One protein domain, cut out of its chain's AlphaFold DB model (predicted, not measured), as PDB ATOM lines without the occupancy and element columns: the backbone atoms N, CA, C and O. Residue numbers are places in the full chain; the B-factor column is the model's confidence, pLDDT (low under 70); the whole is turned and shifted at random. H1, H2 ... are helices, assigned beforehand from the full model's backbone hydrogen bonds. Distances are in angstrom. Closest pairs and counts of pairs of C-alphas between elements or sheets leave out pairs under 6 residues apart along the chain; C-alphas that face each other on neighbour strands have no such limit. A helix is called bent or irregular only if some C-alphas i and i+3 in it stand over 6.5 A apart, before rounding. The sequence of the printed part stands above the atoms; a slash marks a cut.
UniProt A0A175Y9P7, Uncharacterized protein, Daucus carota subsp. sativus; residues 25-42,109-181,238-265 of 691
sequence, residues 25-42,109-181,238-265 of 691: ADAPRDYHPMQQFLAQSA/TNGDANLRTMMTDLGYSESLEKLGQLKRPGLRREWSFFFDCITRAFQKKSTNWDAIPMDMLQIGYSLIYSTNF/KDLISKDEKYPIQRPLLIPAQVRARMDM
ATOM      1  N   ALA A  25     104.988 148.586 210.223       94.94
ATOM      2  CA  ALA A  25     104.516 147.219 209.958       94.94
ATOM      3  C   ALA A  25     103.085 147.141 209.382       94.94
ATOM      4  O   ALA A  25     102.786 146.265 208.577       94.94
ATOM      5  N   ASP A  26     102.221 148.079 209.775       90.44
ATOM      6  CA  ASP A  26     100.811 148.174 209.372       90.44
ATOM      7  C   ASP A  26     100.541 149.191 208.246       90.44
ATOM      8  O   ASP A  26      99.391 149.394 207.843       90.44
ATOM      9  N   ALA A  27     101.570 149.902 207.782       95.25
ATOM     10  CA  ALA A  27     101.426 151.052 206.898       95.25
ATOM     11  C   ALA A  27     101.845 150.727 205.452       95.25
ATOM     12  O   ALA A  27     102.801 149.974 205.247       95.25
ATOM     13  N   PRO A  28     101.205 151.326 204.428       96.75
ATOM     14  CA  PRO A  28     101.704 151.251 203.057       96.75
ATOM     15  C   PRO A  28     103.109 151.863 202.953       96.75
ATOM     16  O   PRO A  28     103.369 152.904 203.558       96.75
ATOM     17  N   ARG A  29     103.994 151.238 202.161       96.56
ATOM     18  CA  ARG A  29     105.430 151.585 202.067       96.56
ATOM     19  C   ARG A  29     105.692 153.071 201.796       96.56
ATOM     20  O   ARG A  29     106.615 153.634 202.371       96.56
ATOM     21  N   ASP A  30     104.845 153.713 200.999       95.31
ATOM     22  CA  ASP A  30     104.894 155.146 200.676       95.31
ATOM     23  C   ASP A  30     104.938 156.056 201.919       95.31
ATOM     24  O   ASP A  30     105.559 157.117 201.889       95.31
ATOM     25  N   TYR A  31     104.313 155.642 203.027       96.75
ATOM     26  CA  TYR A  31     104.286 156.405 204.278       96.75
ATOM     27  C   TYR A  31     105.486 156.125 205.191       96.75
ATOM     28  O   TYR A  31     105.737 156.920 206.102       96.75
ATOM     29  N   HIS A  32     106.246 155.047 204.955       96.44
ATOM     30  CA  HIS A  32     107.367 154.642 205.815       96.44
ATOM     31  C   HIS A  32     108.409 155.757 206.008       96.44
ATOM     32  O   HIS A  32     108.770 155.979 207.163       96.44
ATOM     33  N   PRO A  33     108.813 156.537 204.976       95.88
ATOM     34  CA  PRO A  33     109.703 157.689 205.153       95.88
ATOM     35  C   PRO A  33     109.218 158.694 206.204       95.88
ATOM     36  O   PRO A  33     109.976 159.100 207.082       95.88
ATOM     37  N   MET A  34     107.933 159.062 206.163       97.62
ATOM     38  CA  MET A  34     107.367 160.054 207.084       97.62
ATOM     39  C   MET A  34     107.136 159.481 208.483       97.62
ATOM     40  O   MET A  34     107.254 160.209 209.466       97.62
ATOM     41  N   GLN A  35     106.843 158.183 208.595       97.06
ATOM     42  CA  GLN A  35     106.761 157.502 209.888       97.06
ATOM     43  C   GLN A  35     108.133 157.404 210.566       97.06
ATOM     44  O   GLN A  35     108.241 157.745 211.741       97.06
ATOM     45  N   GLN A  36     109.170 156.999 209.825       96.31
ATOM     46  CA  GLN A  36     110.551 156.914 210.310       96.31
ATOM     47  C   GLN A  36     111.064 158.289 210.743       96.31
ATOM     48  O   GLN A  36     111.495 158.444 211.885       96.31
ATOM     49  N   PHE A  37     110.907 159.302 209.888       97.31
ATOM     50  CA  PHE A  37     111.292 160.677 210.199       97.31
ATOM     51  C   PHE A  37     110.594 161.216 211.459       97.31
ATOM     52  O   PHE A  37     111.250 161.793 212.325       97.31
ATOM     53  N   LEU A  38     109.285 160.985 211.619       97.69
ATOM     54  CA  LEU A  38     108.562 161.376 212.835       97.69
ATOM     55  C   LEU A  38     108.984 160.565 214.072       97.69
ATOM     56  O   LEU A  38     109.032 161.136 215.162       97.69
ATOM     57  N   ALA A  39     109.325 159.280 213.927       96.56
ATOM     58  CA  ALA A  39     109.808 158.422 215.017       96.56
ATOM     59  C   ALA A  39     111.234 158.774 215.485       96.56
ATOM     60  O   ALA A  39     111.561 158.576 216.652       96.56
ATOM     61  N   GLN A  40     112.060 159.317 214.588       95.56
ATOM     62  CA  GLN A  40     113.392 159.862 214.879       95.56
ATOM     63  C   GLN A  40     113.347 161.335 215.335       95.56
ATOM     64  O   GLN A  40     114.366 161.887 215.750       95.56
ATOM     65  N   SER A  41     112.191 162.000 215.237       96.25
ATOM     66  CA  SER A  41     112.056 163.428 215.538       96.25
ATOM     67  C   SER A  41     112.009 163.728 217.040       96.25
ATOM     68  O   SER A  41     111.543 162.914 217.835       96.25
ATOM     69  N   ALA A  42     112.383 164.952 217.426       95.06
ATOM     70  CA  ALA A  42     112.319 165.413 218.818       95.06
ATOM     71  C   ALA A  42     110.917 165.287 219.456       95.06
ATOM     72  O   ALA A  42     110.808 165.142 220.666       95.06
ATOM     73  N   THR A 109     109.600 182.514 216.624       82.50
ATOM     74  CA  THR A 109     108.614 182.179 215.587       82.50
ATOM     75  C   THR A 109     109.269 182.269 214.214       82.50
ATOM     76  O   THR A 109     109.829 183.310 213.869       82.50
ATOM     77  N   ASN A 110     109.166 181.221 213.399       89.25
ATOM     78  CA  ASN A 110     109.670 181.252 212.028       89.25
ATOM     79  C   ASN A 110     108.785 182.200 211.200       89.25
ATOM     80  O   ASN A 110     107.559 182.074 211.222       89.25
ATOM     81  N   GLY A 111     109.390 183.162 210.500       94.00
ATOM     82  CA  GLY A 111     108.644 184.176 209.753       94.00
ATOM     83  C   GLY A 111     107.817 183.591 208.605       94.00
ATOM     84  O   GLY A 111     108.201 182.601 207.985       94.00
ATOM     85  N   ASP A 112     106.707 184.256 208.284       96.38
ATOM     86  CA  ASP A 112     105.761 183.901 207.216       96.38
ATOM     87  C   ASP A 112     106.440 183.520 205.885       96.38
ATOM     88  O   ASP A 112     106.042 182.556 205.233       96.38
ATOM     89  N   ALA A 113     107.491 184.248 205.489       96.88
ATOM     90  CA  ALA A 113     108.267 183.963 204.281       96.88
ATOM     91  C   ALA A 113     108.883 182.552 204.303       96.88
ATOM     92  O   ALA A 113     108.723 181.802 203.344       96.88
ATOM     93  N   ASN A 114     109.495 182.153 205.421       96.56
ATOM     94  CA  ASN A 114     110.116 180.837 205.583       96.56
ATOM     95  C   ASN A 114     109.069 179.713 205.518       96.56
ATOM     96  O   ASN A 114     109.320 178.661 204.931       96.56
ATOM     97  N   LEU A 115     107.869 179.949 206.063       97.44
ATOM     98  CA  LEU A 115     106.753 179.005 205.963       97.44
ATOM     99  C   LEU A 115     106.216 178.888 204.527       97.44
ATOM    100  O   LEU A 115     105.870 177.785 204.102       97.44
ATOM    101  N   ARG A 116     106.177 179.988 203.755       97.75
ATOM    102  CA  ARG A 116     105.825 179.951 202.321       97.75
ATOM    103  C   ARG A 116     106.875 179.196 201.503       97.75
ATOM    104  O   ARG A 116     106.495 178.352 200.691       97.75
ATOM    105  N   THR A 117     108.165 179.427 201.757       97.44
ATOM    106  CA  THR A 117     109.264 178.667 201.136       97.44
ATOM    107  C   THR A 117     109.127 177.179 201.441       97.44
ATOM    108  O   THR A 117     109.027 176.390 200.508       97.44
ATOM    109  N   MET A 118     108.965 176.797 202.715       97.50
ATOM    110  CA  MET A 118     108.728 175.400 203.100       97.50
ATOM    111  C   MET A 118     107.560 174.779 202.341       97.50
ATOM    112  O   MET A 118     107.716 173.730 201.730       97.50
ATOM    113  N   MET A 119     106.377 175.395 202.364       97.62
ATOM    114  CA  MET A 119     105.217 174.794 201.696       97.62
ATOM    115  C   MET A 119     105.428 174.675 200.176       97.62
ATOM    116  O   MET A 119     104.921 173.734 199.565       97.62
ATOM    117  N   THR A 120     106.234 175.557 199.579       96.56
ATOM    118  CA  THR A 120     106.669 175.451 198.177       96.56
ATOM    119  C   THR A 120     107.633 174.272 197.970       96.56
ATOM    120  O   THR A 120     107.403 173.472 197.062       96.56
ATOM    121  N   ASP A 121     108.634 174.094 198.842       95.69
ATOM    122  CA  ASP A 121     109.583 172.962 198.830       95.69
ATOM    123  C   ASP A 121     108.873 171.603 198.987       95.69
ATOM    124  O   ASP A 121     109.213 170.628 198.313       95.69
ATOM    125  N   LEU A 122     107.837 171.537 199.837       96.12
ATOM    126  CA  LEU A 122     106.976 170.353 200.011       96.12
ATOM    127  C   LEU A 122     106.004 170.130 198.833       96.12
ATOM    128  O   LEU A 122     105.231 169.167 198.829       96.12
ATOM    129  N   GLY A 123     106.040 171.003 197.822       95.31
ATOM    130  CA  GLY A 123     105.295 170.871 196.576       95.31
ATOM    131  C   GLY A 123     103.817 171.252 196.659       95.31
ATOM    132  O   GLY A 123     103.055 170.766 195.816       95.31
ATOM    133  N   TYR A 124     103.416 172.094 197.623       96.75
ATOM    134  CA  TYR A 124     102.028 172.535 197.819       96.75
ATOM    135  C   TYR A 124     101.407 173.131 196.541       96.75
ATOM    136  O   TYR A 124     102.105 173.723 195.708       96.75
ATOM    137  N   SER A 125     100.095 172.942 196.366       95.62
ATOM    138  CA  SER A 125      99.393 173.237 195.106       95.62
ATOM    139  C   SER A 125      98.257 174.267 195.183       95.62
ATOM    140  O   SER A 125      97.717 174.619 194.137       95.62
ATOM    141  N   GLU A 126      97.862 174.745 196.369       95.31
ATOM    142  CA  GLU A 126      96.919 175.876 196.504       95.31
ATOM    143  C   GLU A 126      97.667 177.192 196.823       95.31
ATOM    144  O   GLU A 126      98.884 177.198 197.003       95.31
ATOM    145  N   SER A 127      96.950 178.320 196.933       96.50
ATOM    146  CA  SER A 127      97.551 179.600 197.347       96.50
ATOM    147  C   SER A 127      98.123 179.560 198.776       96.50
ATOM    148  O   SER A 127      97.555 178.943 199.681       96.50
ATOM    149  N   LEU A 128      99.237 180.278 198.968       97.19
ATOM    150  CA  LEU A 128      99.968 180.447 200.229       97.19
ATOM    151  C   LEU A 128      99.737 181.814 200.906       97.19
ATOM    152  O   LEU A 128     100.439 182.164 201.858       97.19
ATOM    153  N   GLU A 129      98.747 182.591 200.454       96.06
ATOM    154  CA  GLU A 129      98.330 183.836 201.120       96.06
ATOM    155  C   GLU A 129      97.929 183.571 202.583       96.06
ATOM    156  O   GLU A 129      98.442 184.197 203.511       96.06
ATOM    157  N   LYS A 130      97.040 182.590 202.796       95.12
ATOM    158  CA  LYS A 130      96.360 182.331 204.077       95.12
ATOM    159  C   LYS A 130      96.998 181.162 204.833       95.12
ATOM    160  O   LYS A 130      96.352 180.140 205.063       95.12
ATOM    161  N   LEU A 131      98.259 181.325 205.247       92.31
ATOM    162  CA  LEU A 131      99.059 180.299 205.946       92.31
ATOM    163  C   LEU A 131      98.331 179.620 207.124       92.31
ATOM    164  O   LEU A 131      98.386 178.405 207.266       92.31
ATOM    165  N   GLY A 132      97.579 180.365 207.938       88.69
ATOM    166  CA  GLY A 132      96.809 179.789 209.053       88.69
ATOM    167  C   GLY A 132      95.583 178.945 208.655       88.69
ATOM    168  O   GLY A 132      94.854 178.497 209.543       88.69
ATOM    169  N   GLN A 133      95.307 178.784 207.355       93.12
ATOM    170  CA  GLN A 133      94.108 178.143 206.798       93.12
ATOM    171  C   GLN A 133      94.409 177.191 205.618       93.12
ATOM    172  O   GLN A 133      93.476 176.787 204.918       93.12
ATOM    173  N   LEU A 134      95.677 176.824 205.382       95.50
ATOM    174  CA  LEU A 134      96.067 175.930 204.278       95.50
ATOM    175  C   LEU A 134      95.352 174.576 204.374       95.50
ATOM    176  O   LEU A 134      95.144 174.059 205.472       95.50
ATOM    177  N   LYS A 135      94.984 173.978 203.236       95.12
ATOM    178  CA  LYS A 135      94.248 172.707 203.201       95.12
ATOM    179  C   LYS A 135      95.195 171.551 202.913       95.12
ATOM    180  O   LYS A 135      95.897 171.564 201.908       95.12
ATOM    181  N   ARG A 136      95.154 170.491 203.722       94.06
ATOM    182  CA  ARG A 136      96.000 169.301 203.507       94.06
ATOM    183  C   ARG A 136      95.840 168.650 202.127       94.06
ATOM    184  O   ARG A 136      96.865 168.276 201.589       94.06
ATOM    185  N   PRO A 137      94.655 168.594 201.485       93.19
ATOM    186  CA  PRO A 137      94.543 168.166 200.084       93.19
ATOM    187  C   PRO A 137      95.401 168.937 199.058       93.19
ATOM    188  O   PRO A 137      95.544 168.454 197.943       93.19
ATOM    189  N   GLY A 138      95.972 170.098 199.408       94.69
ATOM    190  CA  GLY A 138      96.996 170.781 198.606       94.69
ATOM    191  C   GLY A 138      98.418 170.221 198.772       94.69
ATOM    192  O   GLY A 138      99.330 170.690 198.099       94.69
ATOM    193  N   LEU A 139      98.629 169.244 199.661       96.00
ATOM    194  CA  LEU A 139      99.864 168.477 199.847       96.00
ATOM    195  C   LEU A 139      99.691 167.042 199.346       96.00
ATOM    196  O   LEU A 139      98.679 166.395 199.627       96.00
ATOM    197  N   ARG A 140     100.754 166.500 198.740       95.81
ATOM    198  CA  ARG A 140     100.894 165.070 198.422       95.81
ATOM    199  C   ARG A 140     100.608 164.204 199.661       95.81
ATOM    200  O   ARG A 140     100.923 164.613 200.786       95.81
ATOM    201  N   ARG A 141     100.015 163.018 199.478       96.25
ATOM    202  CA  ARG A 141      99.498 162.164 200.573       96.25
ATOM    203  C   ARG A 141     100.443 161.922 201.761       96.25
ATOM    204  O   ARG A 141      99.959 161.840 202.890       96.25
ATOM    205  N   GLU A 142     101.754 161.840 201.553       97.06
ATOM    206  CA  GLU A 142     102.746 161.608 202.615       97.06
ATOM    207  C   GLU A 142     102.948 162.859 203.485       97.06
ATOM    208  O   GLU A 142     102.916 162.774 204.713       97.06
ATOM    209  N   TRP A 143     103.054 164.040 202.868       97.50
ATOM    210  CA  TRP A 143     103.101 165.319 203.587       97.50
ATOM    211  C   TRP A 143     101.751 165.645 204.248       97.50
ATOM    212  O   TRP A 143     101.712 166.152 205.370       97.50
ATOM    213  N   SER A 144     100.633 165.257 203.623       96.94
ATOM    214  CA  SER A 144      99.310 165.263 204.268       96.94
ATOM    215  C   SER A 144      99.263 164.404 205.542       96.94
ATOM    216  O   SER A 144      98.660 164.822 206.530       96.94
ATOM    217  N   PHE A 145      99.894 163.223 205.543       97.56
ATOM    218  CA  PHE A 145      99.993 162.348 206.718       97.56
ATOM    219  C   PHE A 145     100.884 162.950 207.811       97.56
ATOM    220  O   PHE A 145     100.469 162.996 208.969       97.56
ATOM    221  N   PHE A 146     102.055 163.483 207.446       98.12
ATOM    222  CA  PHE A 146     102.958 164.194 208.360       98.12
ATOM    223  C   PHE A 146     102.216 165.296 209.142       98.12
ATOM    224  O   PHE A 146     102.216 165.298 210.377       98.12
ATOM    225  N   PHE A 147     101.480 166.164 208.438       97.69
ATOM    226  CA  PHE A 147     100.674 167.197 209.092       97.69
ATOM    227  C   PHE A 147      99.411 166.661 209.790       97.69
ATOM    228  O   PHE A 147      98.979 167.294 210.753       97.69
ATOM    229  N   ASP A 148      98.807 165.527 209.404       96.75
ATOM    230  CA  ASP A 148      97.690 164.927 210.166       96.75
ATOM    231  C   ASP A 148      98.139 164.366 211.519       96.75
ATOM    232  O   ASP A 148      97.450 164.598 212.512       96.75
ATOM    233  N   CYS A 149      99.319 163.745 211.591       97.69
ATOM    234  CA  CYS A 149      99.938 163.318 212.848       97.69
ATOM    235  C   CYS A 149     100.182 164.508 213.795       97.69
ATOM    236  O   CYS A 149      99.691 164.500 214.926       97.69
ATOM    237  N   ILE A 150     100.863 165.558 213.317       97.56
ATOM    238  CA  ILE A 150     101.133 166.778 214.102       97.56
ATOM    239  C   ILE A 150      99.818 167.444 214.539       97.56
ATOM    240  O   ILE A 150      99.610 167.701 215.725       97.56
ATOM    241  N   THR A 151      98.894 167.664 213.600       96.25
ATOM    242  CA  THR A 151      97.626 168.360 213.871       96.25
ATOM    243  C   THR A 151      96.771 167.591 214.879       96.25
ATOM    244  O   THR A 151      96.284 168.179 215.842       96.25
ATOM    245  N   ARG A 152      96.614 166.270 214.737       95.62
ATOM    246  CA  ARG A 152      95.787 165.479 215.666       95.62
ATOM    247  C   ARG A 152      96.385 165.329 217.060       95.62
ATOM    248  O   ARG A 152      95.610 165.101 217.994       95.62
ATOM    249  N   ALA A 153      97.703 165.465 217.203       97.06
ATOM    250  CA  ALA A 153      98.392 165.466 218.489       97.06
ATOM    251  C   ALA A 153      98.332 166.839 219.188       97.06
ATOM    252  O   ALA A 153      97.991 166.893 220.370       97.06
ATOM    253  N   PHE A 154      98.608 167.944 218.483       97.00
ATOM    254  CA  PHE A 154      98.797 169.266 219.104       97.00
ATOM    255  C   PHE A 154      97.619 170.251 218.950       97.00
ATOM    256  O   PHE A 154      97.559 171.238 219.684       97.00
ATOM    257  N   GLN A 155      96.653 170.033 218.047       92.44
ATOM    258  CA  GLN A 155      95.569 171.002 217.827       92.44
ATOM    259  C   GLN A 155      94.545 171.019 218.985       92.44
ATOM    260  O   GLN A 155      93.937 170.005 219.340       92.44
ATOM    261  N   LYS A 156      94.264 172.219 219.521       90.69
ATOM    262  CA  LYS A 156      93.233 172.443 220.560       90.69
ATOM    263  C   LYS A 156      91.795 172.172 220.107       90.69
ATOM    264  O   LYS A 156      90.921 171.943 220.943       90.69
ATOM    265  N   LYS A 157      91.525 172.183 218.798       86.81
ATOM    266  CA  LYS A 157      90.212 171.895 218.195       86.81
ATOM    267  C   LYS A 157      90.148 170.445 217.708       86.81
ATOM    268  O   LYS A 157      91.058 169.968 217.051       86.81
ATOM    269  N   SER A 158      89.026 169.789 217.984       81.94
ATOM    270  CA  SER A 158      88.656 168.419 217.586       81.94
ATOM    271  C   SER A 158      88.008 168.328 216.189       81.94
ATOM    272  O   SER A 158      87.436 167.300 215.818       81.94
ATOM    273  N   THR A 159      87.992 169.431 215.436       80.38
ATOM    274  CA  THR A 159      87.186 169.602 214.218       80.38
ATOM    275  C   THR A 159      87.926 170.428 213.169       80.38
ATOM    276  O   THR A 159      88.845 171.176 213.488       80.38
ATOM    277  N   ASN A 160      87.491 170.307 211.909       82.31
ATOM    278  CA  ASN A 160      88.153 170.887 210.734       82.31
ATOM    279  C   ASN A 160      89.612 170.421 210.554       82.31
ATOM    280  O   ASN A 160      90.486 171.210 210.210       82.31
ATOM    281  N   TRP A 161      89.849 169.120 210.762       84.00
ATOM    282  CA  TRP A 161      91.164 168.490 210.621       84.00
ATOM    283  C   TRP A 161      91.842 168.768 209.273       84.00
ATOM    284  O   TRP A 161      93.055 168.844 209.222       84.00
ATOM    285  N   ASP A 162      91.086 168.944 208.184       90.19
ATOM    286  CA  ASP A 162      91.659 169.158 206.848       90.19
ATOM    287  C   ASP A 162      92.371 170.510 206.649       90.19
ATOM    288  O   ASP A 162      93.011 170.689 205.613       90.19
ATOM    289  N   ALA A 163      92.317 171.424 207.625       93.12
ATOM    290  CA  ALA A 163      93.152 172.623 207.661       93.12
ATOM    291  C   ALA A 163      94.465 172.391 208.436       93.12
ATOM    292  O   ALA A 163      94.492 171.632 209.403       93.12
ATOM    293  N   ILE A 164      95.526 173.109 208.060       95.94
ATOM    294  CA  ILE A 164      96.805 173.186 208.780       95.94
ATOM    295  C   ILE A 164      96.870 174.555 209.488       95.94
ATOM    296  O   ILE A 164      97.051 175.573 208.821       95.94
ATOM    297  N   PRO A 165      96.686 174.625 210.821       95.19
ATOM    298  CA  PRO A 165      96.854 175.863 211.583       95.19
ATOM    299  C   PRO A 165      98.302 176.368 211.588       95.19
ATOM    300  O   PRO A 165      99.237 175.573 211.505       95.19
ATOM    301  N   MET A 166      98.483 177.673 211.823       95.81
ATOM    302  CA  MET A 166      99.805 178.315 211.892       95.81
ATOM    303  C   MET A 166     100.758 177.625 212.885       95.81
ATOM    304  O   MET A 166     101.879 177.291 212.516       95.81
ATOM    305  N   ASP A 167     100.300 177.316 214.105       95.69
ATOM    306  CA  ASP A 167     101.101 176.583 215.102       95.69
ATOM    307  C   ASP A 167     101.608 175.223 214.567       95.69
ATOM    308  O   ASP A 167     102.694 174.777 214.925       95.69
ATOM    309  N   MET A 168     100.844 174.552 213.692       96.75
ATOM    310  CA  MET A 168     101.234 173.256 213.122       96.75
ATOM    311  C   MET A 168     102.230 173.420 211.964       96.75
ATOM    312  O   MET A 168     103.078 172.549 211.783       96.75
ATOM    313  N   LEU A 169     102.178 174.534 211.219       97.12
ATOM    314  CA  LEU A 169     103.224 174.911 210.257       97.12
ATOM    315  C   LEU A 169     104.541 175.246 210.964       97.12
ATOM    316  O   LEU A 169     105.592 174.816 210.502       97.12
ATOM    317  N   GLN A 170     104.485 175.951 212.099       96.94
ATOM    318  CA  GLN A 170     105.661 176.249 212.927       96.94
ATOM    319  C   GLN A 170     106.333 174.963 213.442       96.94
ATOM    320  O   GLN A 170     107.552 174.829 213.334       96.94
ATOM    321  N   ILE A 171     105.544 173.985 213.912       96.94
ATOM    322  CA  ILE A 171     106.041 172.635 214.237       96.94
ATOM    323  C   ILE A 171     106.622 171.947 212.991       96.94
ATOM    324  O   ILE A 171     107.728 171.424 213.041       96.94
ATOM    325  N   GLY A 172     105.905 171.930 211.864       97.38
ATOM    326  CA  GLY A 172     106.394 171.284 210.640       97.38
ATOM    327  C   GLY A 172     107.761 171.822 210.208       97.38
ATOM    328  O   GLY A 172     108.674 171.044 209.930       97.38
ATOM    329  N   TYR A 173     107.922 173.145 210.249       97.31
ATOM    330  CA  TYR A 173     109.155 173.837 209.895       97.31
ATOM    331  C   TYR A 173     110.323 173.490 210.828       97.31
ATOM    332  O   TYR A 173     111.399 173.133 210.342       97.31
ATOM    333  N   SER A 174     110.124 173.530 212.152       96.25
ATOM    334  CA  SER A 174     111.189 173.213 213.118       96.25
ATOM    335  C   SER A 174     111.683 171.769 212.997       96.25
ATOM    336  O   SER A 174     112.884 171.503 213.098       96.25
ATOM    337  N   LEU A 175     110.789 170.831 212.676       96.75
ATOM    338  CA  LEU A 175     111.162 169.440 212.415       96.75
ATOM    339  C   LEU A 175     111.925 169.273 211.092       96.75
ATOM    340  O   LEU A 175     112.921 168.550 211.065       96.75
ATOM    341  N   ILE A 176     111.490 169.935 210.014       97.19
ATOM    342  CA  ILE A 176     112.079 169.797 208.669       97.19
ATOM    343  C   ILE A 176     113.453 170.478 208.574       97.19
ATOM    344  O   ILE A 176     114.401 169.860 208.088       97.19
ATOM    345  N   TYR A 177     113.590 171.711 209.071       95.88
ATOM    346  CA  TYR A 177     114.822 172.511 208.959       95.88
ATOM    347  C   TYR A 177     115.687 172.505 210.227       95.88
ATOM    348  O   TYR A 177     116.723 173.160 210.256       95.88
ATOM    349  N   SER A 178     115.318 171.726 211.249       93.38
ATOM    350  CA  SER A 178     116.046 171.618 212.528       93.38
ATOM    351  C   SER A 178     116.080 172.901 213.376       93.38
ATOM    352  O   SER A 178     116.984 173.043 214.195       93.38
ATOM    353  N   THR A 179     115.144 173.841 213.200       93.00
ATOM    354  CA  THR A 179     115.159 175.108 213.956       93.00
ATOM    355  C   THR A 179     114.580 174.971 215.365       93.00
ATOM    356  O   THR A 179     113.696 174.154 215.620       93.00
ATOM    357  N   ASN A 180     115.074 175.796 216.293       90.88
ATOM    358  CA  ASN A 180     114.599 175.831 217.676       90.88
ATOM    359  C   ASN A 180     113.138 176.304 217.740       90.88
ATOM    360  O   ASN A 180     112.776 177.314 217.136       90.88
ATOM    361  N   PHE A 181     112.301 175.591 218.497       93.06
ATOM    362  CA  PHE A 181     110.891 175.928 218.689       93.06
ATOM    363  C   PHE A 181     110.420 175.510 220.086       93.06
ATOM    364  O   PHE A 181     110.652 174.379 220.511       93.06
ATOM    365  N   LYS A 238      94.006 154.936 204.000       95.56
ATOM    366  CA  LYS A 238      92.950 154.778 202.985       95.56
ATOM    367  C   LYS A 238      92.191 156.081 202.717       95.56
ATOM    368  O   LYS A 238      91.945 156.416 201.562       95.56
ATOM    369  N   ASP A 239      91.834 156.828 203.761       94.19
ATOM    370  CA  ASP A 239      91.137 158.112 203.619       94.19
ATOM    371  C   ASP A 239      92.049 159.200 202.997       94.19
ATOM    372  O   ASP A 239      91.530 160.133 202.383       94.19
ATOM    373  N   LEU A 240      93.382 159.084 203.120       93.88
ATOM    374  CA  LEU A 240      94.364 159.943 202.443       93.88
ATOM    375  C   LEU A 240      94.613 159.525 200.988       93.88
ATOM    376  O   LEU A 240      94.552 160.387 200.115       93.88
ATOM    377  N   ILE A 241      94.811 158.232 200.705       94.56
ATOM    378  CA  ILE A 241      94.907 157.703 199.332       94.56
ATOM    379  C   ILE A 241      93.659 158.113 198.542       94.56
ATOM    380  O   ILE A 241      93.771 158.779 197.520       94.56
ATOM    381  N   SER A 242      92.458 157.889 199.081       94.12
ATOM    382  CA  SER A 242      91.216 158.330 198.434       94.12
ATOM    383  C   SER A 242      90.907 159.830 198.549       94.12
ATOM    384  O   SER A 242      89.805 160.253 198.189       94.12
ATOM    385  N   LYS A 243      91.844 160.666 199.008       91.06
ATOM    386  CA  LYS A 243      91.849 162.123 198.772       91.06
ATOM    387  C   LYS A 243      92.814 162.479 197.640       91.06
ATOM    388  O   LYS A 243      92.418 163.207 196.736       91.06
ATOM    389  N   ASP A 244      94.008 161.895 197.661       90.12
ATOM    390  CA  ASP A 244      95.052 161.984 196.631       90.12
ATOM    391  C   ASP A 244      94.519 161.525 195.254       90.12
ATOM    392  O   ASP A 244      94.615 162.261 194.281       90.12
ATOM    393  N   GLU A 245      93.786 160.406 195.190       91.88
ATOM    394  CA  GLU A 245      93.072 159.908 193.992       91.88
ATOM    395  C   GLU A 245      92.099 160.929 193.364       91.88
ATOM    396  O   GLU A 245      91.790 160.843 192.177       91.88
ATOM    397  N   LYS A 246      91.572 161.878 194.154       91.56
ATOM    398  CA  LYS A 246      90.602 162.892 193.695       91.56
ATOM    399  C   LYS A 246      91.259 164.210 193.291       91.56
ATOM    400  O   LYS A 246      90.661 164.975 192.539       91.56
ATOM    401  N   TYR A 247      92.456 164.468 193.808       88.81
ATOM    402  CA  TYR A 247      93.246 165.674 193.577       88.81
ATOM    403  C   TYR A 247      94.712 165.264 193.354       88.81
ATOM    404  O   TYR A 247      95.564 165.570 194.187       88.81
ATOM    405  N   PRO A 248      95.011 164.509 192.275       87.25
ATOM    406  CA  PRO A 248      96.295 163.832 192.124       87.25
ATOM    407  C   PRO A 248      97.430 164.830 191.907       87.25
ATOM    408  O   PRO A 248      97.630 165.354 190.809       87.25
ATOM    409  N   ILE A 249      98.219 165.061 192.957       89.81
ATOM    410  CA  ILE A 249      99.452 165.845 192.889       89.81
ATOM    411  C   ILE A 249     100.519 164.955 192.241       89.81
ATOM    412  O   ILE A 249     101.262 164.241 192.906       89.81
ATOM    413  N   GLN A 250     100.584 165.002 190.906       84.62
ATOM    414  CA  GLN A 250     101.456 164.168 190.058       84.62
ATOM    415  C   GLN A 250     102.969 164.387 190.276       84.62
ATOM    416  O   GLN A 250     103.790 163.741 189.628       84.62
ATOM    417  N   ARG A 251     103.361 165.297 191.175       86.31
ATOM    418  CA  ARG A 251     104.765 165.555 191.517       86.31
ATOM    419  C   ARG A 251     105.367 164.334 192.246       86.31
ATOM    420  O   ARG A 251     104.672 163.694 193.047       86.31
ATOM    421  N   PRO A 252     106.648 163.991 192.013       91.62
ATOM    422  CA  PRO A 252     107.341 162.974 192.802       91.62
ATOM    423  C   PRO A 252     107.447 163.405 194.274       91.62
ATOM    424  O   PRO A 252     107.279 164.581 194.597       91.62
ATOM    425  N   LEU A 253     107.734 162.463 195.179       93.56
ATOM    426  CA  LEU A 253     107.936 162.790 196.590       93.56
ATOM    427  C   LEU A 253     109.251 163.561 196.769       93.56
ATOM    428  O   LEU A 253     110.329 162.972 196.854       93.56
ATOM    429  N   LEU A 254     109.154 164.888 196.838       93.25
ATOM    430  CA  LEU A 254     110.274 165.738 197.219       93.25
ATOM    431  C   LEU A 254     110.483 165.617 198.733       93.25
ATOM    432  O   LEU A 254     109.659 166.066 199.528       93.25
ATOM    433  N   ILE A 255     111.584 164.966 199.110       94.25
ATOM    434  CA  ILE A 255     112.107 164.929 200.479       94.25
ATOM    435  C   ILE A 255     113.252 165.953 200.558       94.25
ATOM    436  O   ILE A 255     114.257 165.759 199.853       94.25
ATOM    437  N   PRO A 256     113.137 167.019 201.376       94.50
ATOM    438  CA  PRO A 256     114.216 167.978 201.606       94.50
ATOM    439  C   PRO A 256     115.512 167.290 202.052       94.50
ATOM    440  O   PRO A 256     115.482 166.264 202.736       94.50
ATOM    441  N   ALA A 257     116.665 167.846 201.679       93.38
ATOM    442  CA  ALA A 257     117.967 167.238 201.975       93.38
ATOM    443  C   ALA A 257     118.206 167.053 203.485       93.38
ATOM    444  O   ALA A 257     118.777 166.048 203.896       93.38
ATOM    445  N   GLN A 258     117.692 167.976 204.298       92.31
ATOM    446  CA  GLN A 258     117.721 167.969 205.760       92.31
ATOM    447  C   GLN A 258     116.926 166.790 206.347       92.31
ATOM    448  O   GLN A 258     117.383 166.127 207.277       92.31
ATOM    449  N   VAL A 259     115.758 166.492 205.767       93.94
ATOM    450  CA  VAL A 259     114.902 165.361 206.159       93.94
ATOM    451  C   VAL A 259     115.565 164.043 205.768       93.94
ATOM    452  O   VAL A 259     115.643 163.135 206.592       93.94
ATOM    453  N   ARG A 260     116.119 163.959 204.550       94.12
ATOM    454  CA  ARG A 260     116.857 162.773 204.089       94.12
ATOM    455  C   ARG A 260     118.078 162.494 204.970       94.12
ATOM    456  O   ARG A 260     118.191 161.396 205.490       94.12
ATOM    457  N   ALA A 261     118.912 163.499 205.239       93.44
ATOM    458  CA  ALA A 261     120.078 163.354 206.114       93.44
ATOM    459  C   ALA A 261     119.711 162.903 207.542       93.44
ATOM    460  O   ALA A 261     120.472 162.168 208.163       93.44
ATOM    461  N   ARG A 262     118.537 163.297 208.061       90.94
ATOM    462  CA  ARG A 262     118.009 162.804 209.347       90.94
ATOM    463  C   ARG A 262     117.523 161.352 209.291       90.94
ATOM    464  O   ARG A 262     117.689 160.646 210.278       90.94
ATOM    465  N   MET A 263     116.959 160.910 208.166       91.50
ATOM    466  CA  MET A 263     116.549 159.516 207.959       91.50
ATOM    467  C   MET A 263     117.736 158.573 207.715       91.50
ATOM    468  O   MET A 263     117.716 157.445 208.202       91.50
ATOM    469  N   ASP A 264     118.747 159.038 206.975       92.00
ATOM    470  CA  ASP A 264     119.960 158.284 206.621       92.00
ATOM    471  C   ASP A 264     120.922 158.127 207.813       92.00
ATOM    472  O   ASP A 264     121.790 157.252 207.805       92.00
ATOM    473  N   MET A 265     120.775 158.954 208.857       87.94
ATOM    474  CA  MET A 265     121.442 158.724 210.137       87.94
ATOM    475  C   MET A 265     121.018 157.354 210.688       87.94
ATOM    476  O   MET A 265     119.815 157.073 210.749       87.94
TER     477      MET A 265
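Overview. This is residues 25 to 42, 109 to 181 and 238 to 265 of the 691 residues of an uncharacterized protein of Daucus carota subsp. sativus (UniProt A0A175Y9P7). This is a compact, rounded cluster of short helices that mostly cross one another, with H3 in the middle, H1 beside it and H4 crossing it steeply. H6 bridges H1 and H4, so that H1, H3, H4 and H6 form a ring of contacts, while H2 packs on H4 and H5 on H3. Long unnamed stretches, residues 122 to 140 and 245 to 256, join H2 to H3 and H5 to H6. The printed part has 119 residues with six named helices, in the order H1 to H6, and no named strand; its class is all helix. The radius of gyration of the C-alphas is 13.5 A, and the spans are 35 by 35 by 28 A.

Along the chain. Find C-alpha 29 at (105.430, 151.585, 202.067); from there H1 runs to residue 39, 15.3 A. H1 is irregular: C-alphas 30 and 33 are 7.0 A apart. After the first cut, H2 spans residues 112 to 121, 14.3 A. Look next at C-alpha 141, at (99.498, 162.164, 200.573), where H3, the longest helix, begins; it runs to residue 154, 19.9 A. H4 covers residues 166 to 177, 16.4 A. After the second cut come H5, residues 238 to 244, and H6, residues 257 to 264, which ends at C-alpha 264 at (119.960, 158.284, 206.621).

Arrangement. Begin at the hubs, H3 and H4, which touch three helices each. They touch each other at Thr 151 and Met 168, the closest C-alphas, 6.1 A apart, at a steep tilt of 60 degrees, opposite ways. H1 touches residues 142 to 146 of H3, closest at the C-alphas of Tyr 31 and Glu 142, 5.7 A, the same way at a shallow tilt of 34.6 degrees, only just short of steep. H5 touches residues 141 to 145 of H3, closest at the C-alphas of Arg 141 and Leu 240, 5.9 A. H2 touches residues 169 to 173 of H4, closest at the C-alphas of Leu 115 and Leu 169, 6.9 A. H6 touches residues 176 to 177 of H4, closest at the C-alphas of Ile 176 and Val 259, 5.8 A. H6 also touches H1, about perpendicular at 89 degrees, with the C-alphas of Phe 37 and Met 263 closest at 5.8 A. H1 and H4 are only just apart, closest 8.5 A. In H2, H3, H4, H5 and H6 every O i to N i+4 pair is within hydrogen-bond range; in H1, 5 of 7 are.

Size, cuts and confidence. The C-alphas of Ala 25 and Glu 129 are the two farthest apart, 38.2 A. Look for two cuts: residues 43 to 108 are not printed, with 17.5 A from C-alpha 42 to C-alpha 109, and residues 182 to 237 are not printed, with 31.9 A from C-alpha 181 to C-alpha 238. The links H2 to H3, H3 to H4 and H5 to H6 are long. The mean pLDDT of the printed part is 94.1, and no printed residue is under 70.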